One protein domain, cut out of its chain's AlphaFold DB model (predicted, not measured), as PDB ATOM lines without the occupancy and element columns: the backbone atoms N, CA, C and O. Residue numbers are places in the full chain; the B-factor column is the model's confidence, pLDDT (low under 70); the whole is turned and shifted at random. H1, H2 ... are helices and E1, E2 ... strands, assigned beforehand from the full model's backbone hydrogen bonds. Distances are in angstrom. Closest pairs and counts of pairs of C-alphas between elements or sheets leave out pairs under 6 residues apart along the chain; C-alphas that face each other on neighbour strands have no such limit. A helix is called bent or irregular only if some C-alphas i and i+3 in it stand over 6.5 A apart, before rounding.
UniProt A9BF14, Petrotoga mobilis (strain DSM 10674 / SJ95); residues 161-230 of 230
ATOM      1  N   LEU A 161     196.482 213.730 339.997       97.31
ATOM      2  CA  LEU A 161     195.199 213.234 340.487       97.31
ATOM      3  C   LEU A 161     194.504 212.431 339.395       97.31
ATOM      4  O   LEU A 161     194.215 212.952 338.319       97.31
ATOM      5  N   ILE A 162     194.168 211.182 339.695       97.56
ATOM      6  CA  ILE A 162     193.261 210.398 338.864       97.56
ATOM      7  C   ILE A 162     191.851 210.562 339.424       97.56
ATOM      8  O   ILE A 162     191.568 210.140 340.547       97.56
ATOM      9  N   TRP A 163     190.973 211.186 338.645       96.75
ATOM     10  CA  TRP A 163     189.607 211.484 339.048       96.75
ATOM     11  C   TRP A 163     188.609 210.553 338.375       96.75
ATOM     12  O   TRP A 163     188.222 210.757 337.220       96.75
ATOM     13  N   ASP A 164     188.152 209.581 339.160       95.81
ATOM     14  CA  ASP A 164     187.010 208.704 338.914       95.81
ATOM     15  C   ASP A 164     187.036 208.051 337.525       95.81
ATOM     16  O   ASP A 164     186.022 207.911 336.841       95.81
ATOM     17  N   VAL A 165     188.247 207.688 337.095       96.81
ATOM     18  CA  VAL A 165     188.531 207.054 335.812       96.81
ATOM     19  C   VAL A 165     189.601 205.971 336.003       96.81
ATOM     20  O   VAL A 165     190.577 206.191 336.731       96.81
ATOM     21  N   PRO A 166     189.446 204.782 335.403       97.19
ATOM     22  CA  PRO A 166     190.426 203.714 335.532       97.19
ATOM     23  C   PRO A 166     191.495 203.836 334.442       97.19
ATOM     24  O   PRO A 166     191.206 203.771 333.248       97.19
ATOM     25  N   ILE A 167     192.751 203.979 334.853       97.19
ATOM     26  CA  ILE A 167     193.898 203.965 333.945       97.19
ATOM     27  C   ILE A 167     194.817 202.792 334.277       97.19
ATOM     28  O   ILE A 167     194.842 202.271 335.398       97.19
ATOM     29  N   ASN A 168     195.568 202.349 333.283       96.00
ATOM     30  CA  ASN A 168     196.576 201.312 333.414       96.00
ATOM     31  C   ASN A 168     197.927 201.882 332.976       96.00
ATOM     32  O   ASN A 168     198.460 201.550 331.921       96.00
ATOM     33  N   ASN A 169     198.439 202.794 333.798       93.75
ATOM     34  CA  ASN A 169     199.704 203.483 333.607       93.75
ATOM     35  C   ASN A 169     200.528 203.387 334.890       93.75
ATOM     36  O   ASN A 169     199.972 203.437 335.986       93.75
ATOM     37  N   GLU A 170     201.844 203.267 334.747       90.50
ATOM     38  CA  GLU A 170     202.774 203.388 335.866       90.50
ATOM     39  C   GLU A 170     202.977 204.872 336.178       90.50
ATOM     40  O   GLU A 170     203.336 205.652 335.295       90.50
ATOM     41  N   LEU A 171     202.700 205.259 337.422       92.12
ATOM     42  CA  LEU A 171     202.847 206.619 337.930       92.12
ATOM     43  C   LEU A 171     203.627 206.569 339.246       92.12
ATOM     44  O   LEU A 171     203.443 205.641 340.033       92.12
ATOM     45  N   GLU A 172     204.465 207.572 339.503       87.19
ATOM     46  CA  GLU A 172     205.290 207.617 340.718       87.19
ATOM     47  C   GLU A 172     204.567 208.274 341.900       87.19
ATOM     48  O   GLU A 172     204.449 207.672 342.965       87.19
ATOM     49  N   ASN A 173     204.057 209.498 341.720       92.06
ATOM     50  CA  ASN A 173     203.366 210.245 342.770       92.06
ATOM     51  C   ASN A 173     201.974 210.674 342.302       92.06
ATOM     52  O   ASN A 173     201.809 211.573 341.471       92.06
ATOM     53  N   PHE A 174     200.959 210.000 342.836       96.12
ATOM     54  CA  PHE A 174     199.580 210.220 342.438       96.12
ATOM     55  C   PHE A 174     198.593 210.007 343.587       96.12
ATOM     56  O   PHE A 174     198.860 209.318 344.569       96.12
ATOM     57  N   SER A 175     197.422 210.617 343.451       97.31
ATOM     58  CA  SER A 175     196.244 210.389 344.286       97.31
ATOM     59  C   SER A 175     195.122 209.819 343.426       97.31
ATOM     60  O   SER A 175     194.993 210.175 342.254       97.31
ATOM     61  N   ILE A 176     194.284 208.960 344.006       97.94
ATOM     62  CA  ILE A 176     193.100 208.425 343.328       97.94
ATOM     63  C   ILE A 176     191.855 208.908 344.056       97.94
ATOM     64  O   ILE A 176     191.624 208.565 345.218       97.94
ATOM     65  N   PHE A 177     191.020 209.643 343.333       97.06
ATOM     66  CA  PHE A 177     189.639 209.873 343.710       97.06
ATOM     67  C   PHE A 177     188.754 208.857 342.981       97.06
ATOM     68  O   PHE A 177     188.713 208.859 341.755       97.06
ATOM     69  N   ALA A 178     188.063 207.980 343.707       96.81
ATOM     70  CA  ALA A 178     187.217 206.931 343.134       96.81
ATOM     71  C   ALA A 178     185.876 206.878 343.869       96.81
ATOM     72  O   ALA A 178     185.768 206.303 344.954       96.81
ATOM     73  N   LYS A 179     184.854 207.501 343.278       93.69
ATOM     74  CA  LYS A 179     183.485 207.534 343.807       93.69
ATOM     75  C   LYS A 179     182.587 206.522 343.104       93.69
ATOM     76  O   LYS A 179     181.639 206.037 343.713       93.69
ATOM     77  N   ASP A 180     182.870 206.196 341.850       96.06
ATOM     78  CA  ASP A 180     182.222 205.102 341.145       96.06
ATOM     79  C   ASP A 180     182.662 203.751 341.756       96.06
ATOM     80  O   ASP A 180     183.866 203.497 341.892       96.06
ATOM     81  N   PRO A 181     181.719 202.866 342.139       97.19
ATOM     82  CA  PRO A 181     182.041 201.583 342.759       97.19
ATOM     83  C   PRO A 181     182.966 200.703 341.913       97.19
ATOM     84  O   PRO A 181     183.845 200.037 342.461       97.19
ATOM     85  N   TRP A 182     182.803 200.705 340.586       98.19
ATOM     86  CA  TRP A 182     183.632 199.892 339.702       98.19
ATOM     87  C   TRP A 182     185.061 200.439 339.641       98.19
ATOM     88  O   TRP A 182     186.019 199.673 339.734       98.19
ATOM     89  N   VAL A 183     185.218 201.765 339.564       98.12
ATOM     90  CA  VAL A 183     186.540 202.418 339.578       98.12
ATOM     91  C   VAL A 183     187.259 202.162 340.903       98.12
ATOM     92  O   VAL A 183     188.438 201.803 340.902       98.12
ATOM     93  N   PHE A 184     186.551 202.271 342.030       98.38
ATOM     94  CA  PHE A 184     187.100 201.913 343.338       98.38
ATOM     95  C   PHE A 184     187.562 200.451 343.376       98.38
ATOM     96  O   PHE A 184     188.698 200.177 343.768       98.38
ATOM     97  N   TRP A 185     186.712 199.516 342.937       98.56
ATOM     98  CA  TRP A 185     187.049 198.092 342.889       98.56
ATOM     99  C   TRP A 185     188.295 197.826 342.038       98.56
ATOM    100  O   TRP A 185     189.175 197.082 342.473       98.56
ATOM    101  N   TYR A 186     188.406 198.470 340.874       98.56
ATOM    102  CA  TYR A 186     189.538 198.315 339.962       98.56
ATOM    103  C   TYR A 186     190.872 198.666 340.637       98.56
ATOM    104  O   TYR A 186     191.814 197.869 340.602       98.56
ATOM    105  N   TYR A 187     190.949 199.824 341.300       98.25
ATOM    106  CA  TYR A 187     192.169 200.253 341.989       98.25
ATOM    107  C   TYR A 187     192.449 199.437 343.251       98.25
ATOM    108  O   TYR A 187     193.588 199.013 343.460       98.25
ATOM    109  N   TYR A 188     191.416 199.131 344.043       98.00
ATOM    110  CA  TYR A 188     191.562 198.318 345.252       98.00
ATOM    111  C   TYR A 188     192.105 196.919 344.927       98.00
ATOM    112  O   TYR A 188     193.011 196.426 345.598       98.00
ATOM    113  N   LYS A 189     191.618 196.293 343.846       97.38
ATOM    114  CA  LYS A 189     192.088 194.981 343.368       97.38
ATOM    115  C   LYS A 189     193.564 194.989 342.958       97.38
ATOM    116  O   LYS A 189     194.227 193.959 343.054       97.38
ATOM    117  N   LYS A 190     194.081 196.140 342.525       96.44
ATOM    118  CA  LYS A 190     195.495 196.354 342.182       96.44
ATOM    119  C   LYS A 190     196.364 196.756 343.379       96.44
ATOM    120  O   LYS A 190     197.558 196.965 343.206       96.44
ATOM    121  N   GLY A 191     195.787 196.833 344.580       96.44
ATOM    122  CA  GLY A 191     196.502 197.204 345.800       96.44
ATOM    123  C   GLY A 191     196.692 198.709 345.977       96.44
ATOM    124  O   GLY A 191     197.497 199.113 346.812       96.44
ATOM    125  N   PHE A 192     195.970 199.538 345.220       96.69
ATOM    126  CA  PHE A 192     196.017 200.987 345.376       96.69
ATOM    127  C   PHE A 192     194.960 201.482 346.364       96.69
ATOM    128  O   PHE A 192     193.806 201.045 346.348       96.69
ATOM    129  N   GLU A 193     195.351 202.446 347.192       94.75
ATOM    130  CA  GLU A 193     194.426 203.190 348.041       94.75
ATOM    131  C   GLU A 193     193.778 204.332 347.250       94.75
ATOM    132  O   GLU A 193     194.403 204.980 346.412       94.75
ATOM    133  N   SER A 194     192.498 204.575 347.514       96.50
ATOM    134  CA  SER A 194     191.730 205.657 346.900       96.50
ATOM    135  C   SER A 194     190.803 206.296 347.924       96.50
ATOM    136  O   SER A 194     190.483 205.699 348.956       96.50
ATOM    137  N   THR A 195     190.361 207.516 347.635       94.69
ATOM    138  CA  THR A 195     189.385 208.236 348.450       94.69
ATOM    139  C   THR A 195     188.115 208.552 347.669       94.69
ATOM    140  O   THR A 195     188.129 208.729 346.454       94.69
ATOM    141  N   THR A 196     187.002 208.647 348.388       92.44
ATOM    142  CA  THR A 196     185.703 209.129 347.901       92.44
ATOM    143  C   THR A 196     185.408 210.557 348.370       92.44
ATOM    144  O   THR A 196     184.343 211.099 348.057       92.44
ATOM    145  N   LEU A 197     186.315 211.179 349.138       90.81
ATOM    146  CA  LEU A 197     186.124 212.492 349.748       90.81
ATOM    147  C   LEU A 197     187.040 213.537 349.124       90.81
ATOM    148  O   LEU A 197     188.248 213.353 349.033       90.81
ATOM    149  N   MET A 198     186.457 214.685 348.790       89.12
ATOM    150  CA  MET A 198     187.210 215.855 348.331       89.12
ATOM    151  C   MET A 198     188.174 216.388 349.388       89.12
ATOM    152  O   MET A 198     189.264 216.819 349.048       89.12
ATOM    153  N   SER A 199     187.800 216.313 350.668       89.44
ATOM    154  CA  SER A 199     188.609 216.805 351.792       89.44
ATOM    155  C   SER A 199     189.945 216.085 351.976       89.44
ATOM    156  O   SER A 199     190.763 216.527 352.773       89.44
ATOM    157  N   ASP A 200     190.132 214.950 351.307       91.44
ATOM    158  CA  ASP A 200     191.357 214.151 351.382       91.44
ATOM    159  C   ASP A 200     192.349 214.511 350.283       91.44
ATOM    160  O   ASP A 200     193.487 214.042 350.291       91.44
ATOM    161  N   LEU A 201     191.889 215.282 349.301       93.75
ATOM    162  CA  LEU A 201     192.676 215.680 348.154       93.75
ATOM    163  C   LEU A 201     193.488 216.925 348.494       93.75
ATOM    164  O   LEU A 201     193.132 217.714 349.370       93.75
ATOM    165  N   LYS A 202     194.602 217.091 347.786       93.00
ATOM    166  CA  LYS A 202     195.422 218.297 347.882       93.00
ATOM    167  C   LYS A 202     194.669 219.481 347.278       93.00
ATOM    168  O   LYS A 202     193.897 219.320 346.333       93.00
ATOM    169  N   ASP A 203     194.990 220.681 347.749       91.06
ATOM    170  CA  ASP A 203     194.447 221.924 347.185       91.06
ATOM    171  C   ASP A 203     194.935 222.189 345.749       91.06
ATOM    172  O   ASP A 203     194.337 222.989 345.023       91.06
ATOM    173  N   TYR A 204     196.036 221.537 345.348       94.25
ATOM    174  CA  TYR A 204     196.679 221.697 344.051       94.25
ATOM    175  C   TYR A 204     197.248 220.381 343.502       94.25
ATOM    176  O   TYR A 204     197.838 219.599 344.250       94.25
ATOM    177  N   TYR A 205     197.128 220.194 342.185       96.19
ATOM    178  CA  TYR A 205     197.770 219.121 341.418       96.19
ATOM    179  C   TYR A 205     198.377 219.659 340.113       96.19
ATOM    180  O   TYR A 205     197.804 220.533 339.463       96.19
ATOM    181  N   ASP A 206     199.505 219.105 339.669       96.38
ATOM    182  CA  ASP A 206     200.096 219.492 338.381       96.38
ATOM    183  C   ASP A 206     199.254 218.976 337.209       96.38
ATOM    184  O   ASP A 206     199.093 219.657 336.194       96.38
ATOM    185  N   LEU A 207     198.696 217.772 337.359       96.44
ATOM    186  CA  LEU A 207     197.864 217.125 336.355       96.44
ATOM    187  C   LEU A 207     196.656 216.457 337.001       96.44
ATOM    188  O   LEU A 207     196.799 215.665 337.931       96.44
ATOM    189  N   ILE A 208     195.476 216.693 336.435       96.75
ATOM    190  CA  ILE A 208     194.284 215.894 336.721       96.75
ATOM    191  C   ILE A 208     193.927 215.075 335.480       96.75
ATOM    192  O   ILE A 208     193.765 215.626 334.392       96.75
ATOM    193  N   ILE A 209     193.789 213.761 335.645       96.50
ATOM    194  CA  ILE A 209     193.332 212.826 334.612       96.50
ATOM    195  C   ILE A 209     191.877 212.471 334.911       96.50
ATOM    196  O   ILE A 209     191.560 211.993 336.000       96.50
ATOM    197  N   THR A 210     190.981 212.710 333.959       95.75
ATOM    198  CA  THR A 210     189.538 212.493 334.129       95.75
ATOM    199  C   THR A 210     188.852 212.181 332.797       95.75
ATOM    200  O   THR A 210     189.512 212.128 331.768       95.75
ATOM    201  N   ASN A 211     187.529 212.026 332.790       91.94
ATOM    202  CA  ASN A 211     186.706 211.902 331.586       91.94
ATOM    203  C   ASN A 211     185.803 213.138 331.386       91.94
ATOM    204  O   ASN A 211     185.700 214.018 332.249       91.94
ATOM    205  N   LYS A 212     185.125 213.215 330.236       89.12
ATOM    206  CA  LYS A 212     184.240 214.351 329.907       89.12
ATOM    207  C   LYS A 212     183.094 214.536 330.901       89.12
ATOM    208  O   LYS A 212     182.769 215.671 331.234       89.12
ATOM    209  N   GLU A 213     182.525 213.442 331.399       87.12
ATOM    210  CA  GLU A 213     181.389 213.443 332.333       87.12
ATOM    211  C   GLU A 213     181.726 214.076 333.691       87.12
ATOM    212  O   GLU A 213     180.856 214.625 334.368       87.12
ATOM    213  N   ASN A 214     182.993 214.012 334.101       86.75
ATOM    214  CA  ASN A 214     183.449 214.504 335.398       86.75
ATOM    215  C   ASN A 214     184.110 215.885 335.344       86.75
ATOM    216  O   ASN A 214     184.345 216.483 336.395       86.75
ATOM    217  N   ARG A 215     184.357 216.430 334.145       86.31
ATOM    218  CA  ARG A 215     185.082 217.692 333.938       86.31
ATOM    219  C   ARG A 215     184.538 218.857 334.767       86.31
ATOM    220  O   ARG A 215     185.313 219.551 335.422       86.31
ATOM    221  N   GLU A 216     183.224 219.062 334.761       82.31
ATOM    222  CA  GLU A 216     182.584 220.178 335.474       82.31
ATOM    223  C   GLU A 216     182.714 220.049 336.998       82.31
ATOM    224  O   GLU A 216     182.879 221.046 337.697       82.31
ATOM    225  N   LYS A 217     182.722 218.817 337.526       81.94
ATOM    226  CA  LYS A 217     182.841 218.552 338.970       81.94
ATOM    227  C   LYS A 217     184.224 218.921 339.516       81.94
ATOM    228  O   LYS A 217     184.339 219.243 340.696       81.94
ATOM    229  N   ILE A 218     185.256 218.870 338.677       82.50
ATOM    230  CA  ILE A 218     186.646 219.160 339.057       82.50
ATOM    231  C   ILE A 218     186.900 220.664 339.108       82.50
ATOM    232  O   ILE A 218     187.462 221.158 340.083       82.50
ATOM    233  N   GLN A 219     186.459 221.392 338.077       71.44
ATOM    234  CA  GLN A 219     186.769 222.817 337.890       71.44
ATOM    235  C   GLN A 219     186.297 223.716 339.038       71.44
ATOM    236  O   GLN A 219     186.812 224.816 339.204       71.44
ATOM    237  N   VAL A 220     185.330 223.256 339.828       69.44
ATOM    238  CA  VAL A 220     184.769 224.011 340.952       69.44
ATOM    239  C   VAL A 220     185.564 223.809 342.250       69.44
ATOM    240  O   VAL A 220     185.460 224.633 343.153       69.44
ATOM    241  N   ASN A 221     186.349 222.732 342.365       76.62
ATOM    242  CA  ASN A 221     186.762 222.215 343.673       76.62
ATOM    243  C   ASN A 221     188.275 222.077 343.881       76.62
ATOM    244  O   ASN A 221     188.694 221.975 345.030       76.62
ATOM    245  N   ILE A 222     189.093 222.043 342.822       86.06
ATOM    246  CA  ILE A 222     190.541 221.792 342.929       86.06
ATOM    247  C   ILE A 222     191.311 222.686 341.957       86.06
ATOM    248  O   ILE A 222     190.925 222.808 340.794       86.06
ATOM    249  N   ASN A 223     192.425 223.273 342.408       91.12
ATOM    250  CA  ASN A 223     193.335 224.012 341.531       91.12
ATOM    251  C   ASN A 223     194.274 223.049 340.795       91.12
ATOM    252  O   ASN A 223     194.781 222.094 341.380       91.12
ATOM    253  N   PHE A 224     194.554 223.309 339.520       94.06
ATOM    254  CA  PHE A 224     195.479 222.483 338.746       94.06
ATOM    255  C   PHE A 224     196.169 223.255 337.623       94.06
ATOM    256  O   PHE A 224     195.654 224.273 337.162       94.06
ATOM    257  N   ASN A 225     197.327 222.761 337.169       94.38
ATOM    258  CA  ASN A 225     198.020 223.313 335.998       94.38
ATOM    259  C   ASN A 225     197.473 222.746 334.683       94.38
ATOM    260  O   ASN A 225     197.183 223.495 333.752       94.38
ATOM    261  N   GLU A 226     197.297 221.426 334.607       94.69
ATOM    262  CA  GLU A 226     196.803 220.756 333.408       94.69
ATOM    263  C   GLU A 226     195.637 219.809 333.719       94.69
ATOM    264  O   GLU A 226     195.626 219.100 334.725       94.69
ATOM    265  N   LEU A 227     194.654 219.775 332.817       94.38
ATOM    266  CA  LEU A 227     193.551 218.818 332.842       94.38
ATOM    267  C   LEU A 227     193.598 217.949 331.589       94.38
ATOM    268  O   LEU A 227     193.367 218.431 330.479       94.38
ATOM    269  N   MET A 228     193.829 216.655 331.779       94.50
ATOM    270  CA  MET A 228     193.702 215.648 330.739       94.50
ATOM    271  C   MET A 228     192.313 215.015 330.803       94.50
ATOM    272  O   MET A 228     191.957 214.361 331.780       94.50
ATOM    273  N   CYS A 229     191.543 215.194 329.734       92.94
ATOM    274  CA  CYS A 229     190.205 214.638 329.592       92.94
ATOM    275  C   CYS A 229     190.232 213.507 328.555       92.94
ATOM    276  O   CYS A 229     190.524 213.769 327.385       92.94
ATOM    277  N   LEU A 230     189.977 212.282 329.015       91.25
ATOM    278  CA  LEU A 230     189.895 211.050 328.229       91.25
ATOM    279  C   LEU A 230     188.561 210.965 327.469       91.25
ATOM    280  O   LEU A 230     187.524 211.427 328.015       91.25
TER     281      LEU A 230
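AT A GLANCE: This is residues 161 to 230 of the 230 residues of a protein of Petrotoga mobilis (strain DSM 10674 / SJ95) (UniProt A9BF14). This is a strongly twisted sheet of four parallel strands, with H2 packed over one face and H1 at the E2 end, where it only grazes the sheet. The stretch of residues 190 to 203, with no named element, makes the way from H1 to E3. The printed part has 70 residues with four named strands and two named helices, in the order E1, E2, H1, E3, H2, E4 along the chain. The sheet's order is E2, E1, E3, E4, and the class is mixed, helices and strands. The whole is compact, with a radius of gyration of the C-alphas of 11.2 A and spans of 29 by 24 by 24 A.

IN THESE COORDINATES: Start in the sheet: find C-alpha 161 at (195.199, 213.234, 340.487), where E1, residues 161 to 163, begins. E2, residues 174 to 177, measures 10.0 A from first to last C-alpha. E3 takes residues 204 to 210 over 15.3 A, and E4 residues 223 to 229 over 15.5 A, ending at C-alpha 229 at (190.205, 214.638, 329.592). For the helices, find C-alpha 181 at (182.041, 201.583, 342.759); from there H1, residues 181 to 189, runs 12.0 A. H2, residues 212 to 219, runs 11.9 A and is irregular, with C-alphas 213 and 216 7.5 A apart.

HOW THE PARTS SIT: Look first at the inner strands E1 and E3, parallel at 36 degrees, where N 163 and O 209 are 2.8 A apart, within hydrogen-bond range. On the other side of E1 is the edge strand E2, parallel to it at 22 degrees, with N 177 and O 162 2.9 A apart. The other edge strand, E4, is parallel to E3 at 17 degrees, with N 228 and O 208 2.8 A apart. E3, H2 and E4 form a strand-helix-strand unit, two parallel neighbour strands with a helix between, and its crossover is right-handed. H2 is on the sheet at a height of 8.3 A, over E3, and runs along the strands at 5 degrees to E3 on the local plane. The closest C-alphas of H2 and E4 are those of Lys 212 and Cys 229, 6.0 A apart. H1 only grazes the sheet, with its residues 183 to 187; H1 and E2 are near each other, and H1 and H2 are apart. In H1 every O i to N i+4 pair is within hydrogen-bond range; in H2, 2 of 4 are.

THE WHOLE: The two C-alphas farthest apart are those of Lys 189 and Val 220, at 30.0 A. The printed part has no cut, and it ends at residue 230, the chain's last. The link from H1 to E3 is long, with 14 residues. The mean pLDDT of the printed part is 92.9, and residue 220 is under 70.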